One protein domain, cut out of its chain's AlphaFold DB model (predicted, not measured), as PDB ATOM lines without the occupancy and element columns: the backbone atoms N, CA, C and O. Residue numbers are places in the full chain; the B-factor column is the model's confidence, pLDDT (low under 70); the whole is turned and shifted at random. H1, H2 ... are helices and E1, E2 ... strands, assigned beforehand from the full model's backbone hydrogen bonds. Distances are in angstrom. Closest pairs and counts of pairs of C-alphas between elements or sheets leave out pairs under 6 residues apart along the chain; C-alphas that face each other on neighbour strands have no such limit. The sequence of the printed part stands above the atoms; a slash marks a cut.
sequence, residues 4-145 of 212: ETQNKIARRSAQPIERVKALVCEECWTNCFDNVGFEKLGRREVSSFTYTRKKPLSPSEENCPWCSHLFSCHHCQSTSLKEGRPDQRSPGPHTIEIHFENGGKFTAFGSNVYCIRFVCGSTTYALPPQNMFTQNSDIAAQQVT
ATOM      1  N   GLU A   4       3.408 -75.323 -25.079       43.88
ATOM      2  CA  GLU A   4       3.871 -75.197 -26.466       43.88
ATOM      3  C   GLU A   4       3.146 -74.092 -27.236       43.88
ATOM      4  O   GLU A   4       3.743 -73.457 -28.104       43.88
ATOM      5  N   THR A   5       1.880 -73.813 -26.907       41.31
ATOM      6  CA  THR A   5       1.140 -72.684 -27.487       41.31
ATOM      7  C   THR A   5       1.702 -71.354 -26.979       41.31
ATOM      8  O   THR A   5       1.918 -70.442 -27.773       41.31
ATOM      9  N   GLN A   6       2.041 -71.261 -25.688       43.84
ATOM     10  CA  GLN A   6       2.685 -70.072 -25.115       43.84
ATOM     11  C   GLN A   6       4.110 -69.869 -25.656       43.84
ATOM     12  O   GLN A   6       4.476 -68.752 -26.012       43.84
ATOM     13  N   ASN A   7       4.880 -70.946 -25.846       38.81
ATOM     14  CA  ASN A   7       6.223 -70.872 -26.429       38.81
ATOM     15  C   ASN A   7       6.227 -70.577 -27.941       38.81
ATOM     16  O   ASN A   7       7.155 -69.933 -28.425       38.81
ATOM     17  N   LYS A   8       5.193 -70.973 -28.702       40.28
ATOM     18  CA  LYS A   8       5.011 -70.535 -30.103       40.28
ATOM     19  C   LYS A   8       4.612 -69.061 -30.213       40.28
ATOM     20  O   LYS A   8       5.034 -68.408 -31.160       40.28
ATOM     21  N   ILE A   9       3.849 -68.534 -29.253       42.09
ATOM     22  CA  ILE A   9       3.509 -67.104 -29.174       42.09
ATOM     23  C   ILE A   9       4.745 -66.279 -28.779       42.09
ATOM     24  O   ILE A   9       4.987 -65.240 -29.379       42.09
ATOM     25  N   ALA A  10       5.583 -66.781 -27.866       37.72
ATOM     26  CA  ALA A  10       6.828 -66.123 -27.453       37.72
ATOM     27  C   ALA A  10       7.961 -66.200 -28.502       37.72
ATOM     28  O   ALA A  10       8.840 -65.344 -28.525       37.72
ATOM     29  N   ARG A  11       7.942 -67.201 -29.397       40.78
ATOM     30  CA  ARG A  11       8.894 -67.351 -30.520       40.78
ATOM     31  C   ARG A  11       8.444 -66.688 -31.827       40.78
ATOM     32  O   ARG A  11       9.153 -66.803 -32.827       40.78
ATOM     33  N   ARG A  12       7.301 -65.992 -31.849       45.34
ATOM     34  CA  ARG A  12       6.952 -65.066 -32.939       45.34
ATOM     35  C   ARG A  12       7.886 -63.871 -32.822       45.34
ATOM     36  O   ARG A  12       7.562 -62.892 -32.159       45.34
ATOM     37  N   SER A  13       9.093 -64.007 -33.370       46.91
ATOM     38  CA  SER A  13      10.098 -62.956 -33.312       46.91
ATOM     39  C   SER A  13       9.472 -61.695 -33.883       46.91
ATOM     40  O   SER A  13       9.116 -61.677 -35.065       46.91
ATOM     41  N   ALA A  14       9.359 -60.652 -33.060       52.84
ATOM     42  CA  ALA A  14       9.346 -59.298 -33.576       52.84
ATOM     43  C   ALA A  14      10.438 -59.262 -34.645       52.84
ATOM     44  O   ALA A  14      11.587 -59.611 -34.353       52.84
ATOM     45  N   GLN A  15      10.084 -58.975 -35.900       58.41
ATOM     46  CA  GLN A  15      11.136 -58.670 -36.856       58.41
ATOM     47  C   GLN A  15      11.986 -57.590 -36.183       58.41
ATOM     48  O   GLN A  15      11.398 -56.636 -35.663       58.41
ATOM     49  N   PRO A  16      13.320 -57.762 -36.077       77.81
ATOM     50  CA  PRO A  16      14.154 -56.740 -35.469       77.81
ATOM     51  C   PRO A  16      13.766 -55.415 -36.111       77.81
ATOM     52  O   PRO A  16      13.705 -55.363 -37.336       77.81
ATOM     53  N   ILE A  17      13.430 -54.394 -35.319       78.25
ATOM     54  CA  ILE A  17      12.924 -53.107 -35.830       78.25
ATOM     55  C   ILE A  17      13.820 -52.545 -36.946       78.25
ATOM     56  O   ILE A  17      13.341 -51.926 -37.886       78.25
ATOM     57  N   GLU A  18      15.107 -52.885 -36.904       81.44
ATOM     58  CA  GLU A  18      16.115 -52.619 -37.929       81.44
ATOM     59  C   GLU A  18      15.790 -53.199 -39.318       81.44
ATOM     60  O   GLU A  18      16.054 -52.553 -40.326       81.44
ATOM     61  N   ARG A  19      15.155 -54.374 -39.410       81.56
ATOM     62  CA  ARG A  19      14.667 -54.928 -40.684       81.56
ATOM     63  C   ARG A  19      13.515 -54.115 -41.263       81.56
ATOM     64  O   ARG A  19      13.468 -53.938 -42.473       81.56
ATOM     65  N   VAL A  20      12.607 -53.628 -40.416       80.44
ATOM     66  CA  VAL A  20      11.466 -52.802 -40.847       80.44
ATOM     67  C   VAL A  20      11.948 -51.411 -41.249       80.44
ATOM     68  O   VAL A  20      11.578 -50.913 -42.307       80.44
ATOM     69  N   LYS A  21      12.849 -50.820 -40.455       85.62
ATOM     70  CA  LYS A  21      13.537 -49.565 -40.773       85.62
ATOM     71  C   LYS A  21      14.242 -49.624 -42.123       85.62
ATOM     72  O   LYS A  21      14.142 -48.674 -42.886       85.62
ATOM     73  N   ALA A  22      14.891 -50.744 -42.443       87.50
ATOM     74  CA  ALA A  22      15.594 -50.932 -43.711       87.50
ATOM     75  C   ALA A  22      14.675 -50.961 -44.952       87.50
ATOM     76  O   ALA A  22      15.184 -50.899 -46.070       87.50
ATOM     77  N   LEU A  23      13.347 -51.046 -44.788       86.75
ATOM     78  CA  LEU A  23      12.392 -50.996 -45.905       86.75
ATOM     79  C   LEU A  23      12.187 -49.586 -46.458       86.75
ATOM     80  O   LEU A  23      11.580 -49.435 -47.512       86.75
ATOM     81  N   VAL A  24      12.627 -48.553 -45.744       90.62
ATOM     82  CA  VAL A  24      12.458 -47.153 -46.134       90.62
ATOM     83  C   VAL A  24      13.745 -46.385 -45.862       90.62
ATOM     84  O   VAL A  24      14.607 -46.825 -45.106       90.62
ATOM     85  N   CYS A  25      13.907 -45.214 -46.473       91.12
ATOM     86  CA  CYS A  25      15.031 -44.355 -46.118       91.12
ATOM     87  C   CYS A  25      14.848 -43.762 -44.710       91.12
ATOM     88  O   CYS A  25      13.727 -43.629 -44.209       91.12
ATOM     89  N   GLU A  26      15.954 -43.340 -44.100       90.81
ATOM     90  CA  GLU A  26      15.980 -42.746 -42.757       90.81
ATOM     91  C   GLU A  26      15.044 -41.533 -42.618       90.81
ATOM     92  O   GLU A  26      14.383 -41.368 -41.593       90.81
ATOM     93  N   GLU A  27      14.928 -40.704 -43.662       90.12
ATOM     94  CA  GLU A  27      14.025 -39.549 -43.648       90.12
ATOM     95  C   GLU A  27      12.553 -39.983 -43.595       90.12
ATOM     96  O   GLU A  27      11.766 -39.395 -42.851       90.12
ATOM     97  N   CYS A  28      12.166 -41.009 -44.357       90.81
ATOM     98  CA  CYS A  28      10.804 -41.534 -44.337       90.81
ATOM     99  C   CYS A  28      10.499 -42.244 -43.025       90.81
ATOM    100  O   CYS A  28       9.414 -42.044 -42.482       90.81
ATOM    101  N   TRP A  29      11.451 -43.014 -42.491       92.31
ATOM    102  CA  TRP A  29      11.306 -43.606 -41.167       92.31
ATOM    103  C   TRP A  29      11.051 -42.519 -40.122       92.31
ATOM    104  O   TRP A  29       9.980 -42.479 -39.534       92.31
ATOM    105  N   THR A  30      11.980 -41.577 -39.981       91.69
ATOM    106  CA  THR A  30      11.960 -40.574 -38.908       91.69
ATOM    107  C   THR A  30      10.749 -39.643 -38.980       91.69
ATOM    108  O   THR A  30      10.182 -39.289 -37.953       91.69
ATOM    109  N   ASN A  31      10.339 -39.214 -40.179       91.38
ATOM    110  CA  ASN A  31       9.270 -38.217 -40.297       91.38
ATOM    111  C   ASN A  31       7.870 -38.834 -40.430       91.38
ATOM    112  O   ASN A  31       6.902 -38.217 -39.983       91.38
ATOM    113  N   CYS A  32       7.752 -40.014 -41.052       92.00
ATOM    114  CA  CYS A  32       6.468 -40.664 -41.317       92.00
ATOM    115  C   CYS A  32       6.210 -41.842 -40.377       92.00
ATOM    116  O   CYS A  32       5.200 -41.840 -39.686       92.00
ATOM    117  N   PHE A  33       7.081 -42.853 -40.365       90.06
ATOM    118  CA  PHE A  33       6.775 -44.142 -39.726       90.06
ATOM    119  C   PHE A  33       7.082 -44.178 -38.222       90.06
ATOM    120  O   PHE A  33       6.369 -44.843 -37.478       90.06
ATOM    121  N   ASP A  34       8.073 -43.416 -37.764       90.56
ATOM    122  CA  ASP A  34       8.427 -43.194 -36.354       90.56
ATOM    123  C   ASP A  34       7.733 -41.940 -35.795       90.56
ATOM    124  O   ASP A  34       8.289 -41.145 -35.039       90.56
ATOM    125  N   ASN A  35       6.507 -41.701 -36.261       91.62
ATOM    126  CA  ASN A  35       5.710 -40.542 -35.899       91.62
ATOM    127  C   ASN A  35       4.536 -40.983 -35.020       91.62
ATOM    128  O   ASN A  35       3.748 -41.846 -35.407       91.62
ATOM    129  N   VAL A  36       4.357 -40.328 -33.870       91.12
ATOM    130  CA  VAL A  36       3.225 -40.590 -32.960       91.12
ATOM    131  C   VAL A  36       1.877 -40.425 -33.674       91.12
ATOM    132  O   VAL A  36       0.921 -41.135 -33.378       91.12
ATOM    133  N   GLY A  37       1.781 -39.510 -34.640       90.88
ATOM    134  CA  GLY A  37       0.598 -39.344 -35.481       90.88
ATOM    135  C   GLY A  37       0.309 -40.566 -36.356       90.88
ATOM    136  O   GLY A  37      -0.849 -40.965 -36.457       90.88
ATOM    137  N   PHE A  38       1.339 -41.195 -36.929       88.88
ATOM    138  CA  PHE A  38       1.190 -42.427 -37.709       88.88
ATOM    139  C   PHE A  38       0.741 -43.595 -36.826       88.88
ATOM    140  O   PHE A  38      -0.187 -44.314 -37.189       88.88
ATOM    141  N   GLU A  39       1.317 -43.732 -35.627       84.56
ATOM    142  CA  GLU A  39       0.892 -44.736 -34.641       84.56
ATOM    143  C   GLU A  39      -0.581 -44.548 -34.239       84.56
ATOM    144  O   GLU A  39      -1.375 -45.492 -34.295       84.56
ATOM    145  N   LYS A  40      -0.974 -43.317 -33.891       86.75
ATOM    146  CA  LYS A  40      -2.361 -42.977 -33.543       86.75
ATOM    147  C   LYS A  40      -3.324 -43.207 -34.704       86.75
ATOM    148  O   LYS A  40      -4.446 -43.664 -34.480       86.75
ATOM    149  N   LEU A  41      -2.901 -42.914 -35.937       85.69
ATOM    150  CA  LEU A  41      -3.690 -43.186 -37.137       85.69
ATOM    151  C   LEU A  41      -3.887 -44.697 -37.319       85.69
ATOM    152  O   LEU A  41      -5.007 -45.134 -37.580       85.69
ATOM    153  N   GLY A  42      -2.831 -45.496 -37.136       79.31
ATOM    154  CA  GLY A  42      -2.899 -46.958 -37.159       79.31
ATOM    155  C   GLY A  42      -3.899 -47.495 -36.134       79.31
ATOM    156  O   GLY A  42      -4.780 -48.270 -36.482       79.31
ATOM    157  N   ARG A  43      -3.855 -46.985 -34.898       78.25
ATOM    158  CA  ARG A  43      -4.782 -47.351 -33.807       78.25
ATOM    159  C   ARG A  43      -6.192 -46.774 -33.928       78.25
ATOM    160  O   ARG A  43      -7.028 -47.037 -33.069       78.25
ATOM    161  N   ARG A  44      -6.471 -46.001 -34.981       78.94
ATOM    162  CA  ARG A  44      -7.759 -45.322 -35.211       78.94
ATOM    163  C   ARG A  44      -8.126 -44.297 -34.134       78.94
ATOM    164  O   ARG A  44      -9.293 -43.950 -33.989       78.94
ATOM    165  N   GLU A  45      -7.136 -43.784 -33.411       83.88
ATOM    166  CA  GLU A  45      -7.318 -42.712 -32.424       83.88
ATOM    167  C   GLU A  45      -7.489 -41.342 -33.100       83.88
ATOM    168  O   GLU A  45      -8.098 -40.434 -32.538       83.88
ATOM    169  N   VAL A  46      -6.962 -41.196 -34.319       89.44
ATOM    170  CA  VAL A  46      -7.123 -40.012 -35.173       89.44
ATOM    171  C   VAL A  46      -7.564 -40.425 -36.577       89.44
ATOM    172  O   VAL A  46      -7.290 -41.540 -37.020       89.44
ATOM    173  N   SER A  47      -8.246 -39.527 -37.290       89.12
ATOM    174  CA  SER A  47      -8.663 -39.741 -38.684       89.12
ATOM    175  C   SER A  47      -7.598 -39.336 -39.700       89.12
ATOM    176  O   SER A  47      -7.646 -39.794 -40.838       89.12
ATOM    177  N   SER A  48      -6.639 -38.498 -39.314       92.88
ATOM    178  CA  SER A  48      -5.510 -38.112 -40.154       92.88
ATOM    179  C   SER A  48      -4.287 -37.744 -39.322       92.88
ATOM    180  O   SER A  48      -4.390 -37.434 -38.134       92.88
ATOM    181  N   PHE A  49      -3.122 -37.781 -39.959       94.69
ATOM    182  CA  PHE A  49      -1.925 -37.120 -39.457       94.69
ATOM    183  C   PHE A  49      -1.145 -36.509 -40.618       94.69
ATOM    184  O   PHE A  49      -1.290 -36.904 -41.777       94.69
ATOM    185  N   THR A  50      -0.284 -35.557 -40.279       94.50
ATOM    186  CA  THR A  50       0.498 -34.801 -41.248       94.50
ATOM    187  C   THR A  50       1.960 -34.797 -40.837       94.50
ATOM    188  O   THR A  50       2.277 -34.658 -39.656       94.50
ATOM    189  N   TYR A  51       2.852 -34.914 -41.813       93.25
ATOM    190  CA  TYR A  51       4.285 -34.723 -41.621       93.25
ATOM    191  C   TYR A  51       4.877 -33.927 -42.781       93.25
ATOM    192  O   TYR A  51       4.333 -33.889 -43.884       93.25
ATOM    193  N   THR A  52       6.007 -33.272 -42.534       89.88
ATOM    194  CA  THR A  52       6.678 -32.438 -43.532       89.88
ATOM    195  C   THR A  52       8.026 -33.045 -43.878       89.88
ATOM    196  O   THR A  52       8.830 -33.328 -42.990       89.88
ATOM    197  N   ARG A  53       8.294 -33.226 -45.175       86.50
ATOM    198  CA  ARG A  53       9.624 -33.611 -45.660       86.50
ATOM    199  C   ARG A  53      10.497 -32.378 -45.851       86.50
ATOM    200  O   ARG A  53      10.030 -31.351 -46.346       86.50
ATOM    201  N   LYS A  54      11.775 -32.495 -45.481       82.31
ATOM    202  CA  LYS A  54      12.763 -31.424 -45.683       82.31
ATOM    203  C   LYS A  54      13.348 -31.486 -47.087       82.31
ATOM    204  O   LYS A  54      13.612 -30.441 -47.673       82.31
ATOM    205  N   LYS A  55      13.560 -32.695 -47.614       80.44
ATOM    206  CA  LYS A  55      14.080 -32.893 -48.968       80.44
ATOM    207  C   LYS A  55      12.933 -33.034 -49.977       80.44
ATOM    208  O   LYS A  55      11.926 -33.674 -49.664       80.44
ATOM    209  N   PRO A  56      13.067 -32.447 -51.179       76.50
ATOM    210  CA  PRO A  56      12.113 -32.672 -52.256       76.50
ATOM    211  C   PRO A  56      12.148 -34.138 -52.710       76.50
ATOM    212  O   PRO A  56      13.196 -34.783 -52.664       76.50
ATOM    213  N   LEU A  57      11.004 -34.646 -53.175       75.62
ATOM    214  CA  LEU A  57      10.915 -35.963 -53.808       75.62
ATOM    215  C   LEU A  57      11.825 -35.985 -55.041       75.62
ATOM    216  O   LEU A  57      11.664 -35.158 -55.940       75.62
ATOM    217  N   SER A  58      12.775 -36.919 -55.088       71.62
ATOM    218  CA  SER A  58      13.685 -37.062 -56.228       71.62
ATOM    219  C   SER A  58      13.662 -38.491 -56.773       71.62
ATOM    220  O   SER A  58      13.532 -39.436 -55.993       71.62
ATOM    221  N   PRO A  59      13.804 -38.672 -58.100       62.72
ATOM    222  CA  PRO A  59      13.788 -39.995 -58.720       62.72
ATOM    223  C   PRO A  59      14.970 -40.869 -58.282       62.72
ATOM    224  O   PRO A  59      14.848 -42.083 -58.302       62.72
ATOM    225  N   SER A  60      16.078 -40.279 -57.813       63.19
ATOM    226  CA  SER A  60      17.240 -41.011 -57.284       63.19
ATOM    227  C   SER A  60      17.005 -41.673 -55.919       63.19
ATOM    228  O   SER A  60      17.898 -42.345 -55.407       63.19
ATOM    229  N   GLU A  61      15.828 -41.511 -55.305       63.31
ATOM    230  CA  GLU A  61      15.432 -42.232 -54.084       63.31
ATOM    231  C   GLU A  61      14.948 -43.671 -54.382       63.31
ATOM    232  O   GLU A  61      14.097 -44.196 -53.661       63.31
ATOM    233  N   GLU A  62      15.486 -44.320 -55.425       60.19
ATOM    234  CA  GLU A  62      15.040 -45.622 -55.965       60.19
ATOM    235  C   GLU A  62      15.006 -46.747 -54.917       60.19
ATOM    236  O   GLU A  62      14.207 -47.675 -55.019       60.19
ATOM    237  N   ASN A  63      15.815 -46.639 -53.863       79.94
ATOM    238  CA  ASN A  63      15.896 -47.655 -52.813       79.94
ATOM    239  C   ASN A  63      14.831 -47.509 -51.716       79.94
ATOM    240  O   ASN A  63      14.780 -48.340 -50.813       79.94
ATOM    241  N   CYS A  64      13.991 -46.468 -51.754       88.94
ATOM    242  CA  CYS A  64      12.896 -46.292 -50.804       88.94
ATOM    243  C   CYS A  64      11.547 -46.471 -51.521       88.94
ATOM    244  O   CYS A  64      11.074 -45.536 -52.174       88.94
ATOM    245  N   PRO A  65      10.874 -47.629 -51.362       87.56
ATOM    246  CA  PRO A  65       9.548 -47.888 -51.918       87.56
ATOM    247  C   PRO A  65       8.528 -46.794 -51.600       87.56
ATOM    248  O   PRO A  65       7.721 -46.438 -52.456       87.56
ATOM    249  N   TRP A  66       8.586 -46.210 -50.398       87.62
ATOM    250  CA  TRP A  66       7.702 -45.110 -50.019       87.62
ATOM    251  C   TRP A  66       7.990 -43.832 -50.815       87.62
ATOM    252  O   TRP A  66       7.067 -43.239 -51.367       87.62
ATOM    253  N   CYS A  67       9.259 -43.434 -50.960       87.19
ATOM    254  CA  CYS A  67       9.631 -42.301 -51.814       87.19
ATOM    255  C   CYS A  67       9.222 -42.532 -53.267       87.19
ATOM    256  O   CYS A  67       8.626 -41.647 -53.877       87.19
ATOM    257  N   SER A  68       9.491 -43.727 -53.800       85.56
ATOM    258  CA  SER A  68       9.100 -44.109 -55.156       85.56
ATOM    259  C   SER A  68       7.584 -44.039 -55.340       85.56
ATOM    260  O   SER A  68       7.108 -43.524 -56.351       85.56
ATOM    261  N   HIS A  69       6.810 -44.507 -54.356       84.12
ATOM    262  CA  HIS A  69       5.353 -44.421 -54.376       84.12
ATOM    263  C   HIS A  69       4.893 -42.959 -54.424       84.12
ATOM    264  O   HIS A  69       4.184 -42.569 -55.351       84.12
ATOM    265  N   LEU A  70       5.381 -42.119 -53.507       83.19
ATOM    266  CA  LEU A  70       5.044 -40.694 -53.470       83.19
ATOM    267  C   LEU A  70       5.456 -39.955 -54.759       83.19
ATOM    268  O   LEU A  70       4.691 -39.134 -55.264       83.19
ATOM    269  N   PHE A  71       6.636 -40.253 -55.309       80.94
ATOM    270  CA  PHE A  71       7.150 -39.634 -56.533       80.94
ATOM    271  C   PHE A  71       6.329 -40.030 -57.762       80.94
ATOM    272  O   PHE A  71       5.902 -39.159 -58.522       80.94
ATOM    273  N   SER A  72       6.075 -41.332 -57.937       73.44
ATOM    274  CA  SER A  72       5.318 -41.857 -59.080       73.44
ATOM    275  C   SER A  72       3.939 -41.206 -59.176       73.44
ATOM    276  O   SER A  72       3.519 -40.767 -60.247       73.44
ATOM    277  N   CYS A  73       3.270 -41.026 -58.039       66.38
ATOM    278  CA  CYS A  73       1.956 -40.422 -58.020       66.38
ATOM    279  C   CYS A  73       1.969 -38.884 -58.133       66.38
ATOM    280  O   CYS A  73       1.042 -38.322 -58.718       66.38
ATOM    281  N   HIS A  74       3.014 -38.201 -57.645       66.81
ATOM    282  CA  HIS A  74       3.200 -36.761 -57.872       66.81
ATOM    283  C   HIS A  74       3.405 -36.453 -59.365       66.81
ATOM    284  O   HIS A  74       2.825 -35.508 -59.904       66.81
ATOM    285  N   HIS A  75       4.190 -37.280 -60.064       60.81
ATOM    286  CA  HIS A  75       4.483 -37.079 -61.482       60.81
ATOM    287  C   HIS A  75       3.236 -37.256 -62.365       60.81
ATOM    288  O   HIS A  75       2.976 -36.403 -63.217       60.81
ATOM    289  N   CYS A  76       2.403 -38.271 -62.097       51.38
ATOM    290  CA  CYS A  76       1.179 -38.539 -62.863       51.38
ATOM    291  C   CYS A  76       0.136 -37.407 -62.833       51.38
ATOM    292  O   CYS A  76      -0.627 -37.272 -63.786       51.38
ATOM    293  N   GLN A  77       0.081 -36.590 -61.774       52.53
ATOM    294  CA  GLN A  77      -0.888 -35.482 -61.692       52.53
ATOM    295  C   GLN A  77      -0.382 -34.192 -62.342       52.53
ATOM    296  O   GLN A  77      -1.180 -33.380 -62.815       52.53
ATOM    297  N   SER A  78       0.941 -34.019 -62.419       53.44
ATOM    298  CA  SER A  78       1.547 -32.869 -63.097       53.44
ATOM    299  C   SER A  78       1.367 -32.929 -64.619       53.44
ATOM    300  O   SER A  78       1.109 -31.908 -65.247       53.44
ATOM    301  N   THR A  79       1.398 -34.125 -65.215       49.03
ATOM    302  CA  THR A  79       1.289 -34.309 -66.671       49.03
ATOM    303  C   THR A  79      -0.128 -34.122 -67.213       49.03
ATOM    304  O   THR A  79      -0.294 -33.822 -68.391       49.03
ATOM    305  N   SER A  80      -1.163 -34.262 -66.377       48.56
ATOM    306  CA  SER A  80      -2.560 -34.014 -66.774       48.56
ATOM    307  C   SER A  80      -2.949 -32.531 -66.793       48.56
ATOM    308  O   SER A  80      -3.996 -32.174 -67.328       48.56
ATOM    309  N   LEU A  81      -2.120 -31.651 -66.223       47.34
ATOM    310  CA  LEU A  81      -2.365 -30.212 -66.160       47.34
ATOM    311  C   LEU A  81      -1.365 -29.477 -67.064       47.34
ATOM    312  O   LEU A  81      -0.380 -28.918 -66.603       47.34
ATOM    313  N   LYS A  82      -1.716 -29.427 -68.355       43.75
ATOM    314  CA  LYS A  82      -1.139 -28.602 -69.436       43.75
ATOM    315  C   LYS A  82       0.197 -29.078 -70.026       43.75
ATOM    316  O   LYS A  82       1.267 -28.937 -69.444       43.75
ATOM    317  N   GLU A  83       0.115 -29.487 -71.292       46.81
ATOM    318  CA  GLU A  83       1.193 -29.387 -72.278       46.81
ATOM    319  C   GLU A  83       1.699 -27.935 -72.323       46.81
ATOM    320  O   GLU A  83       1.117 -27.067 -72.971       46.81
ATOM    321  N   GLY A  84       2.736 -27.615 -71.549       44.88
ATOM    322  CA  GLY A  84       3.178 -26.228 -71.449       44.88
ATOM    323  C   GLY A  84       4.280 -25.986 -70.433       44.88
ATOM    324  O   GLY A  84       4.078 -25.224 -69.498       44.88
ATOM    325  N   ARG A  85       5.458 -26.558 -70.711       46.97
ATOM    326  CA  ARG A  85       6.763 -26.371 -70.042       46.97
ATOM    327  C   ARG A  85       6.950 -27.075 -68.685       46.97
ATOM    328  O   ARG A  85       6.085 -26.996 -67.822       46.97
ATOM    329  N   PRO A  86       8.128 -27.695 -68.461       43.31
ATOM    330  CA  PRO A  86       8.536 -28.160 -67.143       43.31
ATOM    331  C   PRO A  86       8.880 -26.932 -66.298       43.31
ATOM    332  O   PRO A  86      10.017 -26.462 -66.311       43.31
ATOM    333  N   ASP A  87       7.892 -26.347 -65.622       44.88
ATOM    334  CA  ASP A  87       8.182 -25.269 -64.685       44.88
ATOM    335  C   ASP A  87       8.860 -25.877 -63.450       44.88
ATOM    336  O   ASP A  87       8.300 -26.687 -62.714       44.88
ATOM    337  N   GLN A  88      10.122 -25.502 -63.270       53.88
ATOM    338  CA  GLN A  88      11.063 -25.916 -62.228       53.88
ATOM    339  C   GLN A  88      10.693 -25.352 -60.835       53.88
ATOM    340  O   GLN A  88      11.561 -24.959 -60.054       53.88
ATOM    341  N   ARG A  89       9.402 -25.257 -60.500       49.78
ATOM    342  CA  ARG A  89       8.905 -24.594 -59.283       49.78
ATOM    343  C   ARG A  89       7.971 -25.550 -58.531       49.78
ATOM    344  O   ARG A  89       6.943 -25.929 -59.064       49.78
ATOM    345  N   SER A  90       8.235 -25.980 -57.297       52.00
ATOM    346  CA  SER A  90       9.041 -25.353 -56.246       52.00
ATOM    347  C   SER A  90       9.773 -26.398 -55.391       52.00
ATOM    348  O   SER A  90       9.165 -27.398 -55.013       52.00
ATOM    349  N   PRO A  91      11.030 -26.144 -54.980       52.72
ATOM    350  CA  PRO A  91      11.786 -26.965 -54.025       52.72
ATOM    351  C   PRO A  91      11.301 -26.749 -52.577       52.72
ATOM    352  O   PRO A  91      12.093 -26.691 -51.640       52.72
ATOM    353  N   GLY A  92       9.994 -26.540 -52.398       57.16
ATOM    354  CA  GLY A  92       9.394 -26.263 -51.103       57.16
ATOM    355  C   GLY A  92       9.263 -27.531 -50.257       57.16
ATOM    356  O   GLY A  92       9.215 -28.638 -50.802       57.16
ATOM    357  N   PRO A  93       9.186 -27.395 -48.923       60.72
ATOM    358  CA  PRO A  93       8.845 -28.515 -48.061       60.72
ATOM    359  C   PRO A  93       7.489 -29.083 -48.484       60.72
ATOM    360  O   PRO A  93       6.503 -28.353 -48.595       60.72
ATOM    361  N   HIS A  94       7.457 -30.388 -48.747       76.81
ATOM    362  CA  HIS A  94       6.226 -31.084 -49.099       76.81
ATOM    363  C   HIS A  94       5.577 -31.542 -47.801       76.81
ATOM    364  O   HIS A  94       6.131 -32.375 -47.075       76.81
ATOM    365  N   THR A  95       4.418 -30.973 -47.499       88.88
ATOM    366  CA  THR A  95       3.593 -31.440 -46.393       88.88
ATOM    367  C   THR A  95       2.734 -32.588 -46.901       88.88
ATOM    368  O   THR A  95       2.016 -32.440 -47.886       88.88
ATOM    369  N   ILE A  96       2.844 -33.744 -46.259       90.56
ATOM    370  CA  ILE A  96       2.126 -34.961 -46.617       90.56
ATOM    371  C   ILE A  96       1.113 -35.232 -45.513       90.56
ATOM    372  O   ILE A  96       1.482 -35.419 -44.354       90.56
ATOM    373  N   GLU A  97      -0.162 -35.244 -45.878       92.62
ATOM    374  CA  GLU A  97      -1.268 -35.639 -45.013       92.62
ATOM    375  C   GLU A  97      -1.698 -37.058 -45.389       92.62
ATOM    376  O   GLU A  97      -1.995 -37.344 -46.549       92.62
ATOM    377  N   ILE A  98      -1.763 -37.950 -44.407       91.50
ATOM    378  CA  ILE A  98      -2.340 -39.282 -44.566       91.50
ATOM    379  C   ILE A  98      -3.621 -39.305 -43.748       91.50
ATOM    380  O   ILE A  98      -3.595 -39.071 -42.541       91.50
ATOM    381  N   HIS A  99      -4.742 -39.587 -44.400       90.19
ATOM    382  CA  HIS A  99      -6.030 -39.691 -43.733       90.19
ATOM    383  C   HIS A  99      -6.700 -41.015 -44.034       90.19
ATOM    384  O   HIS A  99      -6.577 -41.586 -45.116       90.19
ATOM    385  N   PHE A 100      -7.420 -41.497 -43.040       85.31
ATOM    386  CA  PHE A 100      -8.283 -42.639 -43.170       85.31
ATOM    387  C   PHE A 100      -9.590 -42.235 -43.858       85.31
ATOM    388  O   PHE A 100     -10.253 -41.279 -43.449       85.31
ATOM    389  N   GLU A 101      -9.983 -42.981 -44.888       79.19
ATOM    390  CA  GLU A 101     -11.245 -42.761 -45.581       79.19
ATOM    391  C   GLU A 101     -12.382 -43.529 -44.888       79.19
ATOM    392  O   GLU A 101     -12.540 -44.745 -45.023       79.19
ATOM    393  N   ASN A 102     -13.192 -42.790 -44.126       63.41
ATOM    394  CA  ASN A 102     -14.439 -43.296 -43.565       63.41
ATOM    395  C   ASN A 102     -15.499 -43.393 -44.673       63.41
ATOM    396  O   ASN A 102     -15.934 -42.372 -45.198       63.41
ATOM    397  N   GLY A 103     -15.943 -44.612 -44.997       56.41
ATOM    398  CA  GLY A 103     -17.073 -44.844 -45.914       56.41
ATOM    399  C   GLY A 103     -16.726 -45.458 -47.275       56.41
ATOM    400  O   GLY A 103     -17.606 -45.560 -48.127       56.41
ATOM    401  N   GLY A 104     -15.477 -45.884 -47.489       55.09
ATOM    402  CA  GLY A 104     -15.043 -46.564 -48.714       55.09
ATOM    403  C   GLY A 104     -15.485 -48.033 -48.834       55.09
ATOM    404  O   GLY A 104     -15.943 -48.659 -47.876       55.09
ATOM    405  N   LYS A 105     -15.318 -48.601 -50.042       50.31
ATOM    406  CA  LYS A 105     -15.581 -50.017 -50.359       50.31
ATOM    407  C   LYS A 105     -14.830 -50.927 -49.382       50.31
ATOM    408  O   LYS A 105     -13.606 -50.910 -49.314       50.31
ATOM    409  N   PHE A 106     -15.579 -51.737 -48.644       51.62
ATOM    410  CA  PHE A 106     -15.033 -52.686 -47.683       51.62
ATOM    411  C   PHE A 106     -14.262 -53.799 -48.394       51.62
ATOM    412  O   PHE A 106     -14.788 -54.435 -49.309       51.62
ATOM    413  N   THR A 107     -13.047 -54.083 -47.932       51.44
ATOM    414  CA  THR A 107     -12.376 -55.348 -48.253       51.44
ATOM    415  C   THR A 107     -12.777 -56.405 -47.224       51.44
ATOM    416  O   THR A 107     -13.279 -56.075 -46.141       51.44
ATOM    417  N   ALA A 108     -12.520 -57.683 -47.516       44.88
ATOM    418  CA  ALA A 108     -12.695 -58.760 -46.538       44.88
ATOM    419  C   ALA A 108     -11.878 -58.532 -45.240       44.88
ATOM    420  O   ALA A 108     -12.243 -59.059 -44.193       44.88
ATOM    421  N   PHE A 109     -10.839 -57.686 -45.287       49.03
ATOM    422  CA  PHE A 109      -9.945 -57.344 -44.170       49.03
ATOM    423  C   PHE A 109     -10.353 -56.079 -43.404       49.03
ATOM    424  O   PHE A 109      -9.689 -55.697 -42.444       49.03
ATOM    425  N   GLY A 110     -11.459 -55.439 -43.795       55.59
ATOM    426  CA  GLY A 110     -11.983 -54.235 -43.153       55.59
ATOM    427  C   GLY A 110     -11.890 -52.975 -44.012       55.59
ATOM    428  O   GLY A 110     -11.727 -53.028 -45.234       55.59
ATOM    429  N   SER A 111     -12.059 -51.829 -43.345       62.19
ATOM    430  CA  SER A 111     -11.961 -50.493 -43.937       62.19
ATOM    431  C   SER A 111     -10.551 -49.961 -43.692       62.19
ATOM    432  O   SER A 111     -10.337 -49.216 -42.743       62.19
ATOM    433  N   ASN A 112      -9.579 -50.384 -44.501       72.00
ATOM    434  CA  ASN A 112      -8.170 -49.960 -44.411       72.00
ATOM    435  C   ASN A 112      -7.767 -49.140 -45.634       72.00
ATOM    436  O   ASN A 112      -6.713 -49.353 -46.232       72.00
ATOM    437  N   VAL A 113      -8.661 -48.241 -46.026       79.50
ATOM    438  CA  VAL A 113      -8.471 -47.350 -47.160       79.50
ATOM    439  C   VAL A 113      -7.907 -46.035 -46.641       79.50
ATOM    440  O   VAL A 113      -8.522 -45.376 -45.802       79.50
ATOM    441  N   TYR A 114      -6.724 -45.675 -47.120       84.69
ATOM    442  CA  TYR A 114      -6.018 -44.461 -46.749       84.69
ATOM    443  C   TYR A 114      -5.822 -43.588 -47.972       84.69
ATOM    444  O   TYR A 114      -5.418 -44.050 -49.037       84.69
ATOM    445  N   CYS A 115      -6.058 -42.303 -47.797       88.44
ATOM    446  CA  CYS A 115      -5.840 -41.306 -48.818       88.44
ATOM    447  C   CYS A 115      -4.633 -40.460 -48.422       88.44
ATOM    448  O   CYS A 115      -4.524 -39.965 -47.298       88.44
ATOM    449  N   ILE A 116      -3.713 -40.303 -49.367       89.31
ATOM    450  CA  ILE A 116      -2.485 -39.532 -49.188       89.31
ATOM    451  C   ILE A 116      -2.663 -38.222 -49.943       89.31
ATOM    452  O   ILE A 116      -2.998 -38.230 -51.128       89.31
ATOM    453  N   ARG A 117      -2.459 -37.095 -49.268       89.25
ATOM    454  CA  ARG A 117      -2.511 -35.757 -49.854       89.25
ATOM    455  C   ARG A 117      -1.161 -35.068 -49.733       89.25
ATOM    456  O   ARG A 117      -0.498 -35.175 -48.707       89.25
ATOM    457  N   PHE A 118      -0.787 -34.328 -50.767       85.12
ATOM    458  CA  PHE A 118       0.392 -33.468 -50.788       85.12
ATOM    459  C   PHE A 118      -0.055 -32.023 -50.791       85.12
ATOM    460  O   PHE A 118      -0.825 -31.625 -51.660       85.12
ATOM    461  N   VAL A 119       0.471 -31.235 -49.867       82.38
ATOM    462  CA  VAL A 119       0.279 -29.792 -49.824       82.38
ATOM    463  C   VAL A 119       1.606 -29.137 -50.192       82.38
ATOM    464  O   VAL A 119       2.600 -29.270 -49.473       82.38
ATOM    465  N   CYS A 120       1.619 -28.448 -51.333       75.56
ATOM    466  CA  CYS A 120       2.752 -27.676 -51.833       75.56
ATOM    467  C   CYS A 120       2.311 -26.219 -52.032       75.56
ATOM    468  O   CYS A 120       1.652 -25.871 -53.016       75.56
ATOM    469  N   GLY A 121       2.654 -25.357 -51.072       78.19
ATOM    470  CA  GLY A 121       2.161 -23.979 -51.040       78.19
ATOM    471  C   GLY A 121       0.640 -23.942 -50.872       78.19
ATOM    472  O   GLY A 121       0.113 -24.483 -49.907       78.19
ATOM    473  N   SER A 122      -0.063 -23.313 -51.815       77.12
ATOM    474  CA  SER A 122      -1.533 -23.249 -51.847       77.12
ATOM    475  C   SER A 122      -2.194 -24.402 -52.610       77.12
ATOM    476  O   SER A 122      -3.420 -24.434 -52.710       77.12
ATOM    477  N   THR A 123      -1.412 -25.327 -53.178       76.56
ATOM    478  CA  THR A 123      -1.941 -26.413 -54.014       76.56
ATOM    479  C   THR A 123      -1.960 -27.727 -53.244       76.56
ATOM    480  O   THR A 123      -0.954 -28.102 -52.637       76.56
ATOM    481  N   THR A 124      -3.092 -28.436 -53.313       82.81
ATOM    482  CA  THR A 124      -3.267 -29.767 -52.720       82.81
ATOM    483  C   THR A 124      -3.484 -30.808 -53.810       82.81
ATOM    484  O   THR A 124      -4.392 -30.677 -54.629       82.81
ATOM    485  N   TYR A 125      -2.686 -31.869 -53.777       81.12
ATOM    486  CA  TYR A 125      -2.790 -33.041 -54.642       81.12
ATOM    487  C   TYR A 125      -3.254 -34.233 -53.807       81.12
ATOM    488  O   TYR A 125      -2.845 -34.356 -52.655       81.12
ATOM    489  N   ALA A 126      -4.094 -35.112 -54.348       83.38
ATOM    490  CA  ALA A 126      -4.619 -36.270 -53.619       83.38
ATOM    491  C   ALA A 126      -4.394 -37.548 -54.416       83.38
ATOM    492  O   ALA A 126      -4.769 -37.616 -55.585       83.38
ATOM    493  N   LEU A 127      -3.799 -38.562 -53.797       81.25
ATOM    494  CA  LEU A 127      -3.616 -39.857 -54.436       81.25
ATOM    495  C   LEU A 127      -4.917 -40.649 -54.473       81.25
ATOM    496  O   LEU A 127      -5.762 -40.467 -53.592       81.25
ATOM    497  N   PRO A 128      -5.061 -41.562 -55.453       80.56
ATOM    498  CA  PRO A 128      -6.095 -42.578 -55.389       80.56
ATOM    499  C   PRO A 128      -6.041 -43.298 -54.034       80.56
ATOM    500  O   PRO A 128      -4.934 -43.522 -53.524       80.56
ATOM    501  N   PRO A 129      -7.195 -43.684 -53.467       81.94
ATOM    502  CA  PRO A 129      -7.231 -44.378 -52.191       81.94
ATOM    503  C   PRO A 129      -6.359 -45.641 -52.212       81.94
ATOM    504  O   PRO A 129      -6.457 -46.467 -53.122       81.94
ATOM    505  N   GLN A 130      -5.487 -45.773 -51.217       79.06
ATOM    506  CA  GLN A 130      -4.560 -46.887 -51.052       79.06
ATOM    507  C   GLN A 130      -5.106 -47.858 -50.015       79.06
ATOM    508  O   GLN A 130      -5.528 -47.458 -48.932       79.06
ATOM    509  N   ASN A 131      -5.066 -49.151 -50.321       75.62
ATOM    510  CA  ASN A 131      -5.404 -50.169 -49.339       75.62
ATOM    511  C   ASN A 131      -4.151 -50.554 -48.550       75.62
ATOM    512  O   ASN A 131      -3.153 -50.963 -49.144       75.62
ATOM    513  N   MET A 132      -4.212 -50.467 -47.224       72.44
ATOM    514  CA  MET A 132      -3.159 -50.992 -46.356       72.44
ATOM    515  C   MET A 132      -3.555 -52.378 -45.856       72.44
ATOM    516  O   MET A 132      -4.591 -52.562 -45.211       72.44
ATOM    517  N   PHE A 133      -2.710 -53.359 -46.156       68.38
ATOM    518  CA  PHE A 133      -2.866 -54.736 -45.714       68.38
ATOM    519  C   PHE A 133      -1.637 -55.170 -44.929       68.38
ATOM    520  O   PHE A 133      -0.542 -54.634 -45.094       68.38
ATOM    521  N   THR A 134      -1.828 -56.165 -44.082       65.50
ATOM    522  CA  THR A 134      -0.762 -56.811 -43.330       65.50
ATOM    523  C   THR A 134      -1.158 -58.262 -43.098       65.50
ATOM    524  O   THR A 134      -2.339 -58.603 -43.159       65.50
ATOM    525  N   GLN A 135      -0.171 -59.121 -42.881       61.31
ATOM    526  CA  GLN A 135      -0.401 -60.541 -42.643       61.31
ATOM    527  C   GLN A 135      -0.756 -60.769 -41.176       61.31
ATOM    528  O   GLN A 135      -0.186 -60.130 -40.300       61.31
ATOM    529  N   ASN A 136      -1.596 -61.761 -40.874       57.78
ATOM    530  CA  ASN A 136      -1.944 -62.120 -39.485       57.78
ATOM    531  C   ASN A 136      -0.729 -62.466 -38.595       57.78
ATOM    532  O   ASN A 136      -0.832 -62.496 -37.367       57.78
ATOM    533  N   SER A 137       0.410 -62.799 -39.205       57.78
ATOM    534  CA  SER A 137       1.681 -63.063 -38.526       57.78
ATOM    535  C   SER A 137       2.490 -61.808 -38.190       57.78
ATOM    536  O   SER A 137       3.467 -61.917 -37.452       57.78
ATOM    537  N   ASP A 138       2.120 -60.651 -38.730       62.34
ATOM    538  CA  ASP A 138       2.789 -59.374 -38.516       62.34
ATOM    539  C   ASP A 138       2.224 -58.676 -37.268       62.34
ATOM    540  O   ASP A 138       1.021 -58.695 -37.004       62.34
ATOM    541  N   ILE A 139       3.091 -58.029 -36.494       64.06
ATOM    542  CA  ILE A 139       2.675 -57.219 -35.346       64.06
ATOM    543  C   ILE A 139       1.810 -56.028 -35.783       64.06
ATOM    544  O   ILE A 139       0.903 -55.627 -35.051       64.06
ATOM    545  N   ALA A 140       2.024 -55.525 -37.003       63.75
ATOM    546  CA  ALA A 140       1.207 -54.482 -37.606       63.75
ATOM    547  C   ALA A 140      -0.255 -54.919 -37.790       63.75
ATOM    548  O   ALA A 140      -1.141 -54.065 -37.798       63.75
ATOM    549  N   ALA A 141      -0.552 -56.226 -37.841       62.84
ATOM    550  CA  ALA A 141      -1.925 -56.729 -37.887       62.84
ATOM    551  C   ALA A 141      -2.761 -56.253 -36.709       62.84
ATOM    552  O   ALA A 141      -3.914 -55.895 -36.911       62.84
ATOM    553  N   GLN A 142      -2.188 -56.128 -35.513       60.59
ATOM    554  CA  GLN A 142      -2.931 -55.645 -34.343       60.59
ATOM    555  C   GLN A 142      -3.394 -54.190 -34.478       60.59
ATOM    556  O   GLN A 142      -4.311 -53.773 -33.779       60.59
ATOM    557  N   GLN A 143      -2.752 -53.421 -35.358       58.47
ATOM    558  CA  GLN A 143      -3.073 -52.018 -35.601       58.47
ATOM    559  C   GLN A 143      -3.912 -51.854 -36.876       58.47
ATOM    560  O   GLN A 143      -4.838 -51.055 -36.919       58.47
ATOM    561  N   VAL A 144      -3.636 -52.646 -37.914       54.75
ATOM    562  CA  VAL A 144      -4.290 -52.528 -39.225       54.75
ATOM    563  C   VAL A 144      -5.569 -53.370 -39.316       54.75
ATOM    564  O   VAL A 144      -6.486 -53.002 -40.045       54.75
ATOM    565  N   THR A 145      -5.704 -54.480 -38.584       53.91
ATOM    566  CA  THR A 145      -6.965 -55.247 -38.569       53.91
ATOM    567  C   THR A 145      -7.929 -54.689 -37.527       53.91
ATOM    568  O   THR A 145      -7.805 -54.920 -36.332       53.91
TER     569      THR A 145
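What this domain is: This is residues 4 to 145 of the 212 residues of an uncharacterized protein of Clohesyomyces aquaticus (UniProt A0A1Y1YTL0). A twisted sheet of four strands forms a wall with helices over one face: H3 and H4 pack over the E1 edge, and H5 runs across the strands near the other edge. Residues 4 to 11, with H1, stick out at one end as an arm, and residues 79 to 85 stick out in a loop at the other. The printed part has 142 residues, in the order H1 H2 H3 H4 E1 H5 E2 E3 E4 H6; the sheet runs E1 E2 E3 E4, antiparallel throughout. The class is mixed, helices and strands, with under half of the residues in named elements. The whole is only just loose, close to compact, with a radius of gyration of the C-alphas of 17.5 A, and elongated, spanning 66 by 34 by 23 A.

Where its parts are: Find C-alpha 4 at (3.871, -75.197, -26.466), where H1 begins; it runs to residue 10. Next come H2, residues 17 to 21, H3, residues 26 to 33, and H4, residues 36 to 42. E1, residues 48 to 53, covers 16.7 A. H5, residues 65 to 78, starts with C-alpha 65 at (9.548, -47.888, -51.918) and covers 20.4 A. E2, residues 94 to 100, covers 19.5 A; E3, residues 113 to 120, covers 23.1 A; E4 is residues 123 to 126. H6, residues 141 to 144, ends with C-alpha 144 at (-4.290, -52.528, -39.225).

How they stand to each other: Begin at the sheet: E1 and E2 are antiparallel neighbours, with N 51 and O 96 within hydrogen-bond range at 2.9 A. In the hairpin E2 and E3, look at N 97 and O 117, 2.8 A; in the hairpin E3 and E4, at N 118 and O 125, 2.8 A. E2 E3 E4 are a meander, each strand the antiparallel neighbour of the one before. H3 is over E1 at a height of 9.2 A over the sheet, along the strands; its closest C-alphas to E1 are Asn 31 and Tyr 51, 6.2 A. H4 is over E1 too, at a height of 8.0 A, with the C-alphas of Gly 37 and Phe 49 closest, 5.2 A. H5 is on the same face as H3; its closest C-alphas to E4 are Gln 77 and Tyr 125, 7.7 A. H2 and H3 are close but not clearly touching, Lys 21 to Trp 29 being 6.4 A between C-alphas, as are H4 and H6, Gly 42 to Gln 143, 5.3 A. H1 is apart from H2. In H1, H2, H3 and H4 every O i to N i+4 pair is within hydrogen-bond range, in H5 9 of 10; H6 is too short for one.

The domain as a whole: The C-alphas of Glu 4 and Gly 84 are the two farthest apart, 66.5 A. The printed part has no cut. The links E1 to H5, H5 to E2, E2 to E3 and E4 to H6 are long. The mean pLDDT of the printed part is 71.5; look for values under 70 in residues 4 to 15, 59 to 62, 73 to 93, 102 to 111 and 133 to 145.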